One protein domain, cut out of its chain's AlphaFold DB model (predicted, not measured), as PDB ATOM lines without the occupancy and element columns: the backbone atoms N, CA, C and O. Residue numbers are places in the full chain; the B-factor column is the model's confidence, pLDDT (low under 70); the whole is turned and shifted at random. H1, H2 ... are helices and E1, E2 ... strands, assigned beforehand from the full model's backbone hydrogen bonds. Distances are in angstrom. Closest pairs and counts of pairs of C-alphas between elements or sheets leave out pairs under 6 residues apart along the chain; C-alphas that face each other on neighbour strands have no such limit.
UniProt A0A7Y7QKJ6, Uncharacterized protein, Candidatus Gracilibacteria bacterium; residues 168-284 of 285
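Overview. This is residues 168 to 284 of the 285 residues of an uncharacterized protein of Candidatus Gracilibacteria bacterium (UniProt A0A7Y7QKJ6). A long, strongly twisted sheet with three long strands side by side, E1, E2 and E7, arches over helix H3, which sits near the middle of the domain. Short strands E5 and E6 pair with opposite ends of E7, the hairpin of E3 and E4 packs on H3 at one end, and H1 lies near the sheet towards the other end, followed by little H2. The printed part has 117 residues with three named helices and seven named strands, in the order H1, H2, E1, E2, E3, E4, H3, E5, E6, E7; the class is mixed, helices and strands. The main sheet is branched and antiparallel in its neighbour pairs, and E3 and E4 make a second, antiparallel sheet. The whole is compact, with a radius of gyration of the C-alphas of 13.8 A and spans of 40 by 32 by 25 A.

Arrangement. Start at H1, residues 168 to 178, and go on over a tight link to H2, residues 181 to 184. These two are close but not clearly touching, the closest C-alphas being those of Asn 177 and Lys 184, 6.5 A apart. Next look at E1, residues 187 to 195, which bends by 63 degrees at residue 191 and forms a hairpin with E2, residues 200 to 209; N 190 and O 204 are 2.8 A apart. Past a tight link, E3, residues 213 to 217, and E4, residues 227 to 230, form another hairpin, with N 213 and O 230 at 2.8 A. Then comes H3, residues 232 to 246; its closest C-alphas to E3 are those of Ser 238 and Ile 217, 6.1 A apart. H1 and H3 are close but not clearly touching, with Leu 175 and Ile 243 closest, their C-alphas 7.6 A apart; they run opposite ways at a steep tilt of 68 degrees, only just short of about perpendicular. E5, residues 250 to 254, and E6, residues 261 to 263, are apart, and both are edge strands beside E7, residues 273 to 283. E2 lies on one side of E7, with N 277 and O 205 at 2.9 A; E5 and E6 lie on the other side, with N 251 and O 282 at 2.9 A and N 262 and O 274 at 2.8 A. H3 is on this branched sheet at a height of 6.7 A, over E2, with Ser 209 and Ser 232 closest, their C-alphas 5.0 A apart. H1 is on the sheet too, at a height of 7.9 A, but over none of its strands, only just: 2 of its C-alphas fall on E2. In H1 and H3 every O i to N i+4 pair is within hydrogen-bond range; H2 is too short for such a pair.

Along the chain. Find C-alpha 168 at (116.493, 202.091, 311.963); from there H1 runs 15.7 A to C-alpha 178. E1 covers 22.6 A from 187 to 195, and E2 returns over 28.6 A from 200 to 209. H3 begins at C-alpha 232, at (128.110, 212.607, 333.099), and runs 20.7 A to 246. E7, the longest strand, spans 30.7 A and ends at C-alpha 283, at (123.988, 201.486, 309.718).

Size, cuts and confidence. The two C-alphas farthest apart are those of Asp 197 and Tyr 212, at 41.2 A. The printed part has no cut, and no link is long; those from E3 to E4, E5 to E6 and E6 to E7 are short, the others tight. The mean pLDDT of the printed part is 80.3; look for values under 70 at residues 180 to 184, 218 to 226 and 265 to 269.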
ATOM      1  N   VAL A 168     115.204 201.603 311.434       83.62
ATOM      2  CA  VAL A 168     116.493 202.091 311.963       83.62
ATOM      3  C   VAL A 168     116.321 202.669 313.373       83.62
ATOM      4  O   VAL A 168     117.133 202.391 314.259       83.62
ATOM      5  N   LEU A 169     115.246 203.426 313.612       84.50
ATOM      6  CA  LEU A 169     114.913 203.969 314.931       84.50
ATOM      7  C   LEU A 169     114.600 202.877 315.955       84.50
ATOM      8  O   LEU A 169     115.051 202.966 317.095       84.50
ATOM      9  N   GLU A 170     113.849 201.847 315.569       85.12
ATOM     10  CA  GLU A 170     113.538 200.702 316.428       85.12
ATOM     11  C   GLU A 170     114.801 199.943 316.832       85.12
ATOM     12  O   GLU A 170     114.999 199.692 318.023       85.12
ATOM     13  N   ARG A 171     115.699 199.659 315.880       86.12
ATOM     14  CA  ARG A 171     116.995 199.020 316.166       86.12
ATOM     15  C   ARG A 171     117.838 199.859 317.122       86.12
ATOM     16  O   ARG A 171     118.359 199.337 318.106       86.12
ATOM     17  N   PHE A 172     117.922 201.173 316.895       86.50
ATOM     18  CA  PHE A 172     118.652 202.066 317.797       86.50
ATOM     19  C   PHE A 172     118.021 202.117 319.197       86.50
ATOM     20  O   PHE A 172     118.722 202.065 320.208       86.50
ATOM     21  N   ASN A 173     116.689 202.183 319.275       83.88
ATOM     22  CA  ASN A 173     115.972 202.158 320.545       83.88
ATOM     23  C   ASN A 173     116.189 200.837 321.291       83.88
ATOM     24  O   ASN A 173     116.353 200.872 322.508       83.88
ATOM     25  N   SER A 174     116.235 199.699 320.593       84.69
ATOM     26  CA  SER A 174     116.571 198.401 321.190       84.69
ATOM     27  C   SER A 174     117.969 198.423 321.803       84.69
ATOM     28  O   SER A 174     118.111 198.181 323.001       84.69
ATOM     29  N   LEU A 175     118.978 198.851 321.035       84.31
ATOM     30  CA  LEU A 175     120.360 198.983 321.511       84.31
ATOM     31  C   LEU A 175     120.451 199.882 322.756       84.31
ATOM     32  O   LEU A 175     121.085 199.532 323.751       84.31
ATOM     33  N   LYS A 176     119.777 201.037 322.732       81.25
ATOM     34  CA  LYS A 176     119.716 201.954 323.877       81.25
ATOM     35  C   LYS A 176     118.982 201.344 325.076       81.25
ATOM     36  O   LYS A 176     119.322 201.649 326.214       81.25
ATOM     37  N   ASN A 177     117.954 200.530 324.851       76.50
ATOM     38  CA  ASN A 177     117.182 199.900 325.923       76.50
ATOM     39  C   ASN A 177     117.945 198.774 326.626       76.50
ATOM     40  O   ASN A 177     117.670 198.497 327.793       76.50
ATOM     41  N   GLU A 178     118.880 198.134 325.932       76.12
ATOM     42  CA  GLU A 178     119.752 197.106 326.499       76.12
ATOM     43  C   GLU A 178     120.861 197.697 327.386       76.12
ATOM     44  O   GLU A 178     121.259 197.073 328.382       76.12
ATOM     45  N   PHE A 179     121.294 198.929 327.084       74.25
ATOM     46  CA  PHE A 179     122.105 199.749 327.985       74.25
ATOM     47  C   PHE A 179     121.358 199.917 329.324       74.25
ATOM     48  O   PHE A 179     120.160 200.191 329.328       74.25
ATOM     49  N   SER A 180     122.027 199.649 330.457       64.88
ATOM     50  CA  SER A 180     121.397 199.365 331.768       64.88
ATOM     51  C   SER A 180     120.244 200.310 332.146       64.88
ATOM     52  O   SER A 180     120.270 201.499 331.848       64.88
ATOM     53  N   GLY A 181     119.236 199.807 332.870       56.00
ATOM     54  CA  GLY A 181     118.024 200.576 333.189       56.00
ATOM     55  C   GLY A 181     118.260 201.896 333.942       56.00
ATOM     56  O   GLY A 181     117.511 202.842 333.718       56.00
ATOM     57  N   ILE A 182     119.305 201.979 334.778       58.25
ATOM     58  CA  ILE A 182     119.673 203.196 335.528       58.25
ATOM     59  C   ILE A 182     120.448 204.186 334.641       58.25
ATOM     60  O   ILE A 182     120.221 205.389 334.733       58.25
ATOM     61  N   ASP A 183     121.308 203.708 333.734       64.50
ATOM     62  CA  ASP A 183     122.080 204.578 332.836       64.50
ATOM     63  C   ASP A 183     121.308 204.957 331.554       64.50
ATOM     64  O   ASP A 183     121.564 205.998 330.946       64.50
ATOM     65  N   LYS A 184     120.279 204.187 331.181       67.38
ATOM     66  CA  LYS A 184     119.369 204.467 330.059       67.38
ATOM     67  C   LYS A 184     118.647 205.801 330.214       67.38
ATOM     68  O   LYS A 184     118.560 206.562 329.252       67.38
ATOM     69  N   SER A 185     118.090 206.082 331.394       72.25
ATOM     70  CA  SER A 185     117.382 207.346 331.652       72.25
ATOM     71  C   SER A 185     118.331 208.543 331.694       72.25
ATOM     72  O   SER A 185     117.895 209.680 331.506       72.25
ATOM     73  N   ARG A 186     119.623 208.281 331.916       81.69
ATOM     74  CA  ARG A 186     120.687 209.282 331.968       81.69
ATOM     75  C   ARG A 186     121.219 209.646 330.590       81.69
ATOM     76  O   ARG A 186     121.870 210.673 330.488       81.69
ATOM     77  N   VAL A 187     120.935 208.868 329.542       85.69
ATOM     78  CA  VAL A 187     121.313 209.196 328.160       85.69
ATOM     79  C   VAL A 187     120.080 209.580 327.347       85.69
ATOM     80  O   VAL A 187     119.162 208.786 327.133       85.69
ATOM     81  N   GLN A 188     120.058 210.802 326.830       86.31
ATOM     82  CA  GLN A 188     118.984 211.314 325.984       86.31
ATOM     83  C   GLN A 188     119.553 211.756 324.647       86.31
ATOM     84  O   GLN A 188     120.464 212.570 324.609       86.31
ATOM     85  N   CYS A 189     119.013 211.226 323.556       85.44
ATOM     86  CA  CYS A 189     119.426 211.578 322.204       85.44
ATOM     87  C   CYS A 189     118.290 212.321 321.511       85.44
ATOM     88  O   CYS A 189     117.121 211.972 321.662       85.44
ATOM     89  N   SER A 190     118.654 213.370 320.791       84.56
ATOM     90  CA  SER A 190     117.764 214.291 320.096       84.56
ATOM     91  C   SER A 190     118.379 214.661 318.748       84.56
ATOM     92  O   SER A 190     119.536 214.328 318.490       84.56
ATOM     93  N   LYS A 191     117.617 215.369 317.904       83.69
ATOM     94  CA  LYS A 191     118.078 215.842 316.584       83.69
ATOM     95  C   LYS A 191     118.689 214.705 315.764       83.69
ATOM     96  O   LYS A 191     119.883 214.691 315.482       83.69
ATOM     97  N   LEU A 192     117.846 213.721 315.483       85.31
ATOM     98  CA  LEU A 192     118.211 212.535 314.736       85.31
ATOM     99  C   LEU A 192     118.153 212.824 313.237       85.31
ATOM    100  O   LEU A 192     117.136 213.304 312.743       85.31
ATOM    101  N   GLU A 193     119.233 212.507 312.538       86.56
ATOM    102  CA  GLU A 193     119.375 212.681 311.098       86.56
ATOM    103  C   GLU A 193     119.853 211.358 310.495       86.56
ATOM    104  O   GLU A 193     120.871 210.806 310.915       86.56
ATOM    105  N   ILE A 194     119.087 210.810 309.551       83.44
ATOM    106  CA  ILE A 194     119.443 209.581 308.836       83.44
ATOM    107  C   ILE A 194     119.731 209.947 307.388       83.44
ATOM    108  O   ILE A 194     118.858 210.445 306.683       83.44
ATOM    109  N   ASP A 195     120.949 209.651 306.953       84.50
ATOM    110  CA  ASP A 195     121.367 209.708 305.558       84.50
ATOM    111  C   ASP A 195     121.417 208.264 305.038       84.50
ATOM    112  O   ASP A 195     122.313 207.486 305.384       84.50
ATOM    113  N   PHE A 196     120.408 207.878 304.255       79.81
ATOM    114  CA  PHE A 196     120.313 206.529 303.691       79.81
ATOM    115  C   PHE A 196     121.349 206.270 302.594       79.81
ATOM    116  O   PHE A 196     121.805 205.132 302.471       79.81
ATOM    117  N   ASP A 197     121.775 207.304 301.865       81.56
ATOM    118  CA  ASP A 197     122.771 207.184 300.797       81.56
ATOM    119  C   ASP A 197     124.143 206.842 301.380       81.56
ATOM    120  O   ASP A 197     124.834 205.934 300.910       81.56
ATOM    121  N   LYS A 198     124.521 207.520 302.469       83.12
ATOM    122  CA  LYS A 198     125.759 207.234 303.210       83.12
ATOM    123  C   LYS A 198     125.602 206.112 304.233       83.12
ATOM    124  O   LYS A 198     126.602 205.664 304.797       83.12
ATOM    125  N   LYS A 199     124.373 205.638 304.455       87.00
ATOM    126  CA  LYS A 199     124.007 204.669 305.499       87.00
ATOM    127  C   LYS A 199     124.485 205.130 306.874       87.00
ATOM    128  O   LYS A 199     125.095 204.357 307.613       87.00
ATOM    129  N   THR A 200     124.244 206.394 307.210       88.50
ATOM    130  CA  THR A 200     124.679 206.985 308.477       88.50
ATOM    131  C   THR A 200     123.516 207.527 309.289       88.50
ATOM    132  O   THR A 200     122.617 208.167 308.756       88.50
ATOM    133  N   LEU A 201     123.570 207.298 310.595       88.88
ATOM    134  CA  LEU A 201     122.675 207.836 311.604       88.88
ATOM    135  C   LEU A 201     123.474 208.807 312.478       88.88
ATOM    136  O   LEU A 201     124.375 208.391 313.206       88.88
ATOM    137  N   ALA A 202     123.146 210.092 312.405       89.44
ATOM    138  CA  ALA A 202     123.715 211.135 313.245       89.44
ATOM    139  C   ALA A 202     122.705 211.566 314.311       89.44
ATOM    140  O   ALA A 202     121.498 211.639 314.072       89.44
ATOM    141  N   MET A 203     123.190 211.833 315.519       90.31
ATOM    142  CA  MET A 203     122.342 212.217 316.643       90.31
ATOM    143  C   MET A 203     123.114 213.040 317.665       90.31
ATOM    144  O   MET A 203     124.304 212.830 317.891       90.31
ATOM    145  N   LYS A 204     122.403 213.961 318.318       89.81
ATOM    146  CA  LYS A 204     122.936 214.771 319.414       89.81
ATOM    147  C   LYS A 204     122.460 214.219 320.741       89.81
ATOM    148  O   LYS A 204     121.272 214.306 321.068       89.81
ATOM    149  N   CYS A 205     123.382 213.670 321.511       90.19
ATOM    150  CA  CYS A 205     123.097 213.035 322.780       90.19
ATOM    151  C   CYS A 205     123.560 213.881 323.971       90.19
ATOM    152  O   CYS A 205     124.415 214.760 323.891       90.19
ATOM    153  N   SER A 206     122.910 213.645 325.100       90.06
ATOM    154  CA  SER A 206     123.144 214.275 326.387       90.06
ATOM    155  C   SER A 206     123.221 213.177 327.427       90.06
ATOM    156  O   SER A 206     122.351 212.309 327.468       90.06
ATOM    157  N   SER A 207     124.247 213.219 328.259       89.69
ATOM    158  CA  SER A 207     124.382 212.350 329.425       89.69
ATOM    159  C   SER A 207     124.217 213.178 330.692       89.69
ATOM    160  O   SER A 207     124.730 214.294 330.755       89.69
ATOM    161  N   PHE A 208     123.507 212.656 331.686       88.50
ATOM    162  CA  PHE A 208     123.157 213.375 332.910       88.50
ATOM    163  C   PHE A 208     123.671 212.653 334.161       88.50
ATOM    164  O   PHE A 208     123.696 211.426 334.207       88.50
ATOM    165  N   SER A 209     124.068 213.413 335.184       87.44
ATOM    166  CA  SER A 209     124.504 212.886 336.489       87.44
ATOM    167  C   SER A 209     124.148 213.841 337.630       87.44
ATOM    168  O   SER A 209     123.999 215.045 337.407       87.44
ATOM    169  N   GLN A 210     124.036 213.329 338.857       85.81
ATOM    170  CA  GLN A 210     123.825 214.127 340.074       85.81
ATOM    171  C   GLN A 210     125.137 214.624 340.711       85.81
ATOM    172  O   GLN A 210     125.148 215.108 341.841       85.81
ATOM    173  N   GLY A 211     126.255 214.533 339.989       81.81
ATOM    174  CA  GLY A 211     127.587 214.835 340.499       81.81
ATOM    175  C   GLY A 211     128.512 213.666 340.213       81.81
ATOM    176  O   GLY A 211     128.775 213.358 339.050       81.81
ATOM    177  N   TYR A 212     128.990 213.020 341.274       82.62
ATOM    178  CA  TYR A 212     129.698 211.751 341.177       82.62
ATOM    179  C   TYR A 212     128.719 210.594 341.403       82.62
ATOM    180  O   TYR A 212     128.118 210.473 342.466       82.62
ATOM    181  N   GLU A 213     128.586 209.742 340.400       80.69
ATOM    182  CA  GLU A 213     127.712 208.574 340.363       80.69
ATOM    183  C   GLU A 213     128.533 207.297 340.565       80.69
ATOM    184  O   GLU A 213     129.692 207.216 340.157       80.69
ATOM    185  N   ARG A 214     127.927 206.276 341.177       78.50
ATOM    186  CA  ARG A 214     128.471 204.910 341.254       78.50
ATOM    187  C   ARG A 214     127.616 203.969 340.405       78.50
ATOM    188  O   ARG A 214     126.474 204.300 340.096       78.50
ATOM    189  N   GLY A 215     128.161 202.807 340.048       72.81
ATOM    190  CA  GLY A 215     127.424 201.787 339.296       72.81
ATOM    191  C   GLY A 215     127.278 202.083 337.801       72.81
ATOM    192  O   GLY A 215     126.386 201.534 337.164       72.81
ATOM    193  N   ILE A 216     128.125 202.952 337.236       74.75
ATOM    194  CA  ILE A 216     128.153 203.196 335.788       74.75
ATOM    195  C   ILE A 216     128.783 201.970 335.126       74.75
ATOM    196  O   ILE A 216     129.813 201.480 335.593       74.75
ATOM    197  N   ILE A 217     128.224 201.495 334.012       71.50
ATOM    198  CA  ILE A 217     128.847 200.405 333.251       71.50
ATOM    199  C   ILE A 217     130.266 200.810 332.814       71.50
ATOM    200  O   ILE A 217     130.472 201.833 332.164       71.50
ATOM    201  N   GLY A 218     131.262 200.003 333.153       65.19
ATOM    202  CA  GLY A 218     132.646 200.226 332.766       65.19
ATOM    203  C   GLY A 218     132.918 199.935 331.297       65.19
ATOM    204  O   GLY A 218     132.053 199.540 330.515       65.19
ATOM    205  N   PHE A 219     134.183 200.092 330.914       62.75
ATOM    206  CA  PHE A 219     134.641 199.975 329.528       62.75
ATOM    207  C   PHE A 219     134.315 198.634 328.856       62.75
ATOM    208  O   PHE A 219     134.353 198.554 327.630       62.75
ATOM    209  N   SER A 220     134.043 197.566 329.610       61.44
ATOM    210  CA  SER A 220     133.706 196.250 329.060       61.44
ATOM    211  C   SER A 220     132.265 196.128 328.567       61.44
ATOM    212  O   SER A 220     131.984 195.211 327.800       61.44
ATOM    213  N   GLY A 221     131.357 197.013 328.994       58.06
ATOM    214  CA  GLY A 221     129.938 196.915 328.653       58.06
ATOM    215  C   GLY A 221     129.174 195.804 329.394       58.06
ATOM    216  O   GLY A 221     128.001 195.593 329.097       58.06
ATOM    217  N   LYS A 222     129.802 195.075 330.335       61.97
ATOM    218  CA  LYS A 222     129.182 193.944 331.055       61.97
ATOM    219  C   LYS A 222     128.628 194.370 332.419       61.97
ATOM    220  O   LYS A 222     129.344 194.953 333.225       61.97
ATOM    221  N   LYS A 223     127.373 193.997 332.703       57.12
ATOM    222  CA  LYS A 223     126.592 194.424 333.886       57.12
ATOM    223  C   LYS A 223     127.146 194.013 335.260       57.12
ATOM    224  O   LYS A 223     126.766 194.637 336.234       57.12
ATOM    225  N   ASN A 224     128.009 192.996 335.358       55.53
ATOM    226  CA  ASN A 224     128.281 192.341 336.650       55.53
ATOM    227  C   ASN A 224     129.736 192.406 337.144       55.53
ATOM    228  O   ASN A 224     130.002 191.910 338.233       55.53
ATOM    229  N   TYR A 225     130.681 192.959 336.372       52.44
ATOM    230  CA  TYR A 225     132.109 192.849 336.719       52.44
ATOM    231  C   TYR A 225     132.910 194.154 336.663       52.44
ATOM    232  O   TYR A 225     133.971 194.207 337.272       52.44
ATOM    233  N   ASP A 226     132.403 195.210 336.018       61.31
ATOM    234  CA  ASP A 226     133.159 196.452 335.801       61.31
ATOM    235  C   ASP A 226     132.316 197.695 336.110       61.31
ATOM    236  O   ASP A 226     132.196 198.588 335.279       61.31
ATOM    237  N   GLU A 227     131.675 197.772 337.275       70.06
ATOM    238  CA  GLU A 227     131.053 199.034 337.689       70.06
ATOM    239  C   GLU A 227     132.135 200.085 337.972       70.06
ATOM    240  O   GLU A 227     133.035 199.874 338.787       70.06
ATOM    241  N   ILE A 228     132.043 201.234 337.308       73.56
ATOM    242  CA  ILE A 228     132.917 202.384 337.537       73.56
ATOM    243  C   ILE A 228     132.135 203.515 338.206       73.56
ATOM    244  O   ILE A 228     130.933 203.691 338.000       73.56
ATOM    245  N   GLY A 229     132.826 204.295 339.032       78.25
ATOM    246  CA  GLY A 229     132.314 205.576 339.504       78.25
ATOM    247  C   GLY A 229     132.739 206.704 338.567       78.25
ATOM    248  O   GLY A 229     133.809 206.641 337.956       78.25
ATOM    249  N   GLY A 230     131.921 207.743 338.435       83.88
ATOM    250  CA  GLY A 230     132.216 208.820 337.498       83.88
ATOM    251  C   GLY A 230     131.152 209.903 337.399       83.88
ATOM    252  O   GLY A 230     130.246 209.980 338.216       83.88
ATOM    253  N   THR A 231     131.281 210.765 336.397       87.50
ATOM    254  CA  THR A 231     130.360 211.887 336.142       87.50
ATOM    255  C   THR A 231     129.541 211.638 334.872       87.50
ATOM    256  O   THR A 231     129.647 210.574 334.256       87.50
ATOM    257  N   SER A 232     128.765 212.626 334.418       86.38
ATOM    258  CA  SER A 232     128.110 212.607 333.099       86.38
ATOM    259  C   SER A 232     129.082 212.257 331.966       86.38
ATOM    260  O   SER A 232     128.727 211.495 331.074       86.38
ATOM    261  N   ILE A 233     130.343 212.699 332.043       88.19
ATOM    262  CA  ILE A 233     131.389 212.339 331.071       88.19
ATOM    263  C   ILE A 233     131.627 210.824 331.045       88.19
ATOM    264  O   ILE A 233     131.704 210.219 329.975       88.19
ATOM    265  N   SER A 234     131.724 210.195 332.217       86.62
ATOM    266  CA  SER A 234     131.916 208.747 332.331       86.62
ATOM    267  C   SER A 234     130.721 207.978 331.766       86.62
ATOM    268  O   SER A 234     130.921 206.959 331.112       86.62
ATOM    269  N   ILE A 235     129.503 208.498 331.944       86.50
ATOM    270  CA  ILE A 235     128.274 207.924 331.376       86.50
ATOM    271  C   ILE A 235     128.270 208.044 329.846       86.50
ATOM    272  O   ILE A 235     128.031 207.048 329.166       86.50
ATOM    273  N   ALA A 236     128.584 209.219 329.285       87.81
ATOM    274  CA  ALA A 236     128.704 209.397 327.832       87.81
ATOM    275  C   ALA A 236     129.735 208.432 327.234       87.81
ATOM    276  O   ALA A 236     129.461 207.735 326.259       87.81
ATOM    277  N   ASN A 237     130.913 208.352 327.850       86.94
ATOM    278  CA  ASN A 237     131.991 207.505 327.363       86.94
ATOM    279  C   ASN A 237     131.648 206.010 327.489       86.94
ATOM    280  O   ASN A 237     131.950 205.225 326.593       86.94
ATOM    281  N   SER A 238     130.988 205.619 328.582       85.69
ATOM    282  CA  SER A 238     130.445 204.272 328.773       85.69
ATOM    283  C   SER A 238     129.447 203.906 327.675       85.69
ATOM    284  O   SER A 238     129.575 202.849 327.062       85.69
ATOM    285  N   PHE A 239     128.518 204.808 327.354       86.38
ATOM    286  CA  PHE A 239     127.536 204.587 326.299       86.38
ATOM    287  C   PHE A 239     128.189 204.419 324.920       86.38
ATOM    288  O   PHE A 239     127.847 203.493 324.189       86.38
ATOM    289  N   LEU A 240     129.189 205.242 324.582       87.88
ATOM    290  CA  LEU A 240     129.941 205.081 323.329       87.88
ATOM    291  C   LEU A 240     130.695 203.745 323.269       87.88
ATOM    292  O   LEU A 240     130.646 203.068 322.245       87.88
ATOM    293  N   ASN A 241     131.336 203.329 324.368       84.94
ATOM    294  CA  ASN A 241     131.987 202.015 324.454       84.94
ATOM    295  C   ASN A 241     130.984 200.863 324.317       84.94
ATOM    296  O   ASN A 241     131.299 199.837 323.719       84.94
ATOM    297  N   TYR A 242     129.795 201.015 324.904       84.62
ATOM    298  CA  TYR A 242     128.736 200.020 324.822       84.62
ATOM    299  C   TYR A 242     128.291 199.821 323.374       84.62
ATOM    300  O   TYR A 242     128.235 198.682 322.915       84.62
ATOM    301  N   ILE A 243     128.046 200.916 322.645       86.25
ATOM    302  CA  ILE A 243     127.729 200.856 321.216       86.25
ATOM    303  C   ILE A 243     128.872 200.165 320.465       86.25
ATOM    304  O   ILE A 243     128.629 199.206 319.750       86.25
ATOM    305  N   GLU A 244     130.120 200.586 320.670       84.81
ATOM    306  CA  GLU A 244     131.285 200.038 319.960       84.81
ATOM    307  C   GLU A 244     131.480 198.521 320.167       84.81
ATOM    308  O   GLU A 244     131.943 197.835 319.259       84.81
ATOM    309  N   LYS A 245     131.121 197.983 321.341       81.69
ATOM    310  CA  LYS A 245     131.360 196.572 321.694       81.69
ATOM    311  C   LYS A 245     130.171 195.642 321.501       81.69
ATOM    312  O   LYS A 245     130.382 194.464 321.228       81.69
ATOM    313  N   ASN A 246     128.954 196.139 321.710       79.62
ATOM    314  CA  ASN A 246     127.752 195.304 321.762       79.62
ATOM    315  C   ASN A 246     126.809 195.532 320.578       79.62
ATOM    316  O   ASN A 246     125.897 194.737 320.375       79.62
ATOM    317  N   SER A 247     127.007 196.590 319.790       82.44
ATOM    318  CA  SER A 247     126.166 196.858 318.627       82.44
ATOM    319  C   SER A 247     126.577 196.005 317.426       82.44
ATOM    320  O   SER A 247     127.692 196.120 316.922       82.44
ATOM    321  N   THR A 248     125.651 195.192 316.919       83.25
ATOM    322  CA  THR A 248     125.773 194.519 315.613       83.25
ATOM    323  C   THR A 248     125.246 195.386 314.476       83.25
ATOM    324  O   THR A 248     125.790 195.381 313.373       83.25
ATOM    325  N   ASP A 249     124.209 196.171 314.763       85.19
ATOM    326  CA  ASP A 249     123.424 196.901 313.762       85.19
ATOM    327  C   ASP A 249     124.013 198.277 313.439       85.19
ATOM    328  O   ASP A 249     123.690 198.883 312.417       85.19
ATOM    329  N   PHE A 250     124.899 198.772 314.302       88.38
ATOM    330  CA  PHE A 250     125.534 200.077 314.168       88.38
ATOM    331  C   PHE A 250     127.028 200.009 314.448       88.38
ATOM    332  O   PHE A 250     127.441 199.421 315.445       88.38
ATOM    333  N   THR A 251     127.817 200.695 313.626       88.38
ATOM    334  CA  THR A 251     129.255 200.888 313.849       88.38
ATOM    335  C   THR A 251     129.527 202.355 314.156       88.38
ATOM    336  O   THR A 251     129.131 203.220 313.380       88.38
ATOM    337  N   LEU A 252     130.210 202.665 315.257       88.12
ATOM    338  CA  LEU A 252     130.598 204.042 315.570       88.12
ATOM    339  C   LEU A 252     131.637 204.537 314.547       88.12
ATOM    340  O   LEU A 252     132.690 203.920 314.404       88.12
ATOM    341  N   ILE A 253     131.331 205.614 313.813       85.00
ATOM    342  CA  ILE A 253     132.214 206.148 312.755       85.00
ATOM    343  C   ILE A 253     133.294 207.038 313.353       85.00
ATOM    344  O   ILE A 253     134.473 206.868 313.053       85.00
ATOM    345  N   ASP A 254     132.881 207.993 314.186       78.06
ATOM    346  CA  ASP A 254     133.800 208.880 314.880       78.06
ATOM    347  C   ASP A 254     133.423 208.970 316.353       78.06
ATOM    348  O   ASP A 254     132.258 209.135 316.728       78.06
ATOM    349  N   ARG A 255     134.441 208.815 317.191       77.81
ATOM    350  CA  ARG A 255     134.302 208.816 318.636       77.81
ATOM    351  C   ARG A 255     134.725 210.176 319.142       77.81
ATOM    352  O   ARG A 255     135.905 210.523 319.088       77.81
ATOM    353  N   GLN A 256     133.787 210.902 319.735       81.06
ATOM    354  CA  GLN A 256     134.120 212.115 320.463       81.06
ATOM    355  C   GLN A 256     135.110 211.787 321.593       81.06
ATOM    356  O   GLN A 256     134.843 210.952 322.457       81.06
ATOM    357  N   LYS A 257     136.290 212.418 321.556       78.19
ATOM    358  CA  LYS A 257     137.380 212.189 322.526       78.19
ATOM    359  C   LYS A 257     137.403 213.223 323.645       78.19
ATOM    360  O   LYS A 257     137.906 212.944 324.727       78.19
ATOM    361  N   ILE A 258     136.886 214.417 323.367       82.06
ATOM    362  CA  ILE A 258     136.891 215.549 324.289       82.06
ATOM    363  C   ILE A 258     135.453 215.794 324.725       82.06
ATOM    364  O   ILE A 258     134.572 216.027 323.899       82.06
ATOM    365  N   PHE A 259     135.229 215.740 326.032       86.81
ATOM    366  CA  PHE A 259     133.933 215.988 326.643       86.81
ATOM    367  C   PHE A 259     134.034 217.190 327.571       86.81
ATOM    368  O   PHE A 259     134.987 217.306 328.340       86.81
ATOM    369  N   SER A 260     133.025 218.051 327.526       86.19
ATOM    370  CA  SER A 260     132.796 219.085 328.527       86.19
ATOM    371  C   SER A 260     131.605 218.689 329.395       86.19
ATOM    372  O   SER A 260     130.602 218.152 328.919       86.19
ATOM    373  N   SER A 261     131.728 218.918 330.698       86.62
ATOM    374  CA  SER A 261     130.593 218.851 331.614       86.62
ATOM    375  C   SER A 261     130.113 220.265 331.879       86.62
ATOM    376  O   SER A 261     130.911 221.143 332.201       86.62
ATOM    377  N   GLU A 262     128.811 220.464 331.776       89.12
ATOM    378  CA  GLU A 262     128.128 221.707 332.093       89.12
ATOM    379  C   GLU A 262     127.276 221.484 333.342       89.12
ATOM    380  O   GLU A 262     126.633 220.440 333.492       89.12
ATOM    381  N   SER A 263     127.280 222.458 334.252       82.81
ATOM    382  CA  SER A 263     126.367 222.447 335.392       82.81
ATOM    383  C   SER A 263     124.959 222.746 334.890       82.81
ATOM    384  O   SER A 263     124.739 223.747 334.210       82.81
ATOM    385  N   VAL A 264     123.999 221.906 335.261       82.19
ATOM    386  CA  VAL A 264     122.579 222.136 334.989       82.19
ATOM    387  C   VAL A 264     121.916 222.514 336.301       82.19
ATOM    388  O   VAL A 264     121.889 221.728 337.245       82.19
ATOM    389  N   ILE A 265     121.416 223.744 336.381       59.94
ATOM    390  CA  ILE A 265     120.706 224.239 337.560       59.94
ATOM    391  C   ILE A 265     119.208 224.077 337.292       59.94
ATOM    392  O   ILE A 265     118.654 224.778 336.452       59.94
ATOM    393  N   GLY A 266     118.549 223.178 338.025       53.41
ATOM    394  CA  GLY A 266     117.096 223.248 338.207       53.41
ATOM    395  C   GLY A 266     116.204 222.607 337.140       53.41
ATOM    396  O   GLY A 266     115.058 223.026 337.005       53.41
ATOM    397  N   GLU A 267     116.642 221.573 336.420       55.69
ATOM    398  CA  GLU A 267     115.669 220.713 335.727       55.69
ATOM    399  C   GLU A 267     114.979 219.790 336.750       55.69
ATOM    400  O   GLU A 267     115.634 219.234 337.635       55.69
ATOM    401  N   SER A 268     113.663 219.585 336.623       57.28
ATOM    402  CA  SER A 268     112.774 218.770 337.488       57.28
ATOM    403  C   SER A 268     113.192 217.306 337.710       57.28
ATOM    404  O   SER A 268     112.493 216.537 338.363       57.28
ATOM    405  N   ASN A 269     114.325 216.910 337.141       65.38
ATOM    406  CA  ASN A 269     114.769 215.540 336.940       65.38
ATOM    407  C   ASN A 269     115.859 215.142 337.957       65.38
ATOM    408  O   ASN A 269     116.316 214.002 337.953       65.38
ATOM    409  N   GLY A 270     116.290 216.078 338.814       73.62
ATOM    410  CA  GLY A 270     117.239 215.837 339.906       73.62
ATOM    411  C   GLY A 270     118.713 215.747 339.494       73.62
ATOM    412  O   GLY A 270     119.540 215.413 340.334       73.62
ATOM    413  N   TYR A 271     119.061 216.031 338.236       83.62
ATOM    414  CA  TYR A 271     120.446 216.041 337.746       83.62
ATOM    415  C   TYR A 271     121.119 217.401 337.959       83.62
ATOM    416  O   TYR A 271     120.468 218.437 337.855       83.62
ATOM    417  N   THR A 272     122.429 217.396 338.214       84.00
ATOM    418  CA  THR A 272     123.227 218.610 338.471       84.00
ATOM    419  C   THR A 272     124.275 218.873 337.393       84.00
ATOM    420  O   THR A 272     124.715 220.009 337.234       84.00
ATOM    421  N   ASN A 273     124.646 217.849 336.618       87.81
ATOM    422  CA  ASN A 273     125.634 217.927 335.546       87.81
ATOM    423  C   ASN A 273     125.126 217.256 334.268       87.81
ATOM    424  O   ASN A 273     124.480 216.203 334.321       87.81
ATOM    425  N   LYS A 274     125.496 217.831 333.122       90.19
ATOM    426  CA  LYS A 274     125.204 217.313 331.785       90.19
ATOM    427  C   LYS A 274     126.441 217.361 330.904       90.19
ATOM    428  O   LYS A 274     127.188 218.331 330.915       90.19
ATOM    429  N   THR A 275     126.620 216.335 330.084       90.75
ATOM    430  CA  THR A 275     127.645 216.302 329.040       90.75
ATOM    431  C   THR A 275     126.983 216.076 327.693       90.75
ATOM    432  O   THR A 275     126.290 215.075 327.493       90.75
ATOM    433  N   LEU A 276     127.189 217.027 326.783       90.50
ATOM    434  CA  LEU A 276     126.737 216.964 325.397       90.50
ATOM    435  C   LEU A 276     127.754 216.210 324.545       90.50
ATOM    436  O   LEU A 276     128.962 216.418 324.673       90.50
ATOM    437  N   PHE A 277     127.255 215.345 323.670       90.50
ATOM    438  CA  PHE A 277     128.091 214.622 322.730       90.50
ATOM    439  C   PHE A 277     127.333 214.270 321.455       90.50
ATOM    440  O   PHE A 277     126.159 213.901 321.492       90.50
ATOM    441  N   ASP A 278     128.020 214.388 320.329       89.44
ATOM    442  CA  ASP A 278     127.484 214.010 319.028       89.44
ATOM    443  C   ASP A 278     127.890 212.557 318.731       89.44
ATOM    444  O   ASP A 278     129.012 212.135 319.021       89.44
ATOM    445  N   ILE A 279     126.966 211.773 318.174       88.88
ATOM    446  CA  ILE A 279     127.222 210.394 317.749       88.88
ATOM    447  C   ILE A 279     126.928 210.289 316.261       88.88
ATOM    448  O   ILE A 279     125.862 210.704 315.803       88.88
ATOM    449  N   ILE A 280     127.860 209.687 315.524       90.19
ATOM    450  CA  ILE A 280     127.675 209.323 314.123       90.19
ATOM    451  C   ILE A 280     127.892 207.816 313.994       90.19
ATOM    452  O   ILE A 280     128.972 207.295 314.276       90.19
ATOM    453  N   LEU A 281     126.842 207.116 313.578       89.56
ATOM    454  CA  LEU A 281     126.790 205.667 313.451       89.56
ATOM    455  C   LEU A 281     126.647 205.278 311.982       89.56
ATOM    456  O   LEU A 281     125.825 205.839 311.269       89.56
ATOM    457  N   LYS A 282     127.397 204.278 311.531       90.56
ATOM    458  CA  LYS A 282     127.151 203.574 310.272       90.56
ATOM    459  C   LYS A 282     126.089 202.511 310.513       90.56
ATOM    460  O   LYS A 282     126.237 201.717 311.437       90.56
ATOM    461  N   ILE A 283     125.060 202.479 309.680       88.19
ATOM    462  CA  ILE A 283     123.988 201.486 309.718       88.19
ATOM    463  C   ILE A 283     124.479 200.228 308.996       88.19
ATOM    464  O   ILE A 283     124.815 200.271 307.807       88.19
ATOM    465  N   ASN A 284     124.516 199.110 309.714       83.12
ATOM    466  CA  ASN A 284     124.831 197.799 309.167       83.12
ATOM    467  C   ASN A 284     123.509 197.157 308.705       83.12
ATOM    468  O   ASN A 284     122.617 196.897 309.515       83.12
TER     469      ASN A 284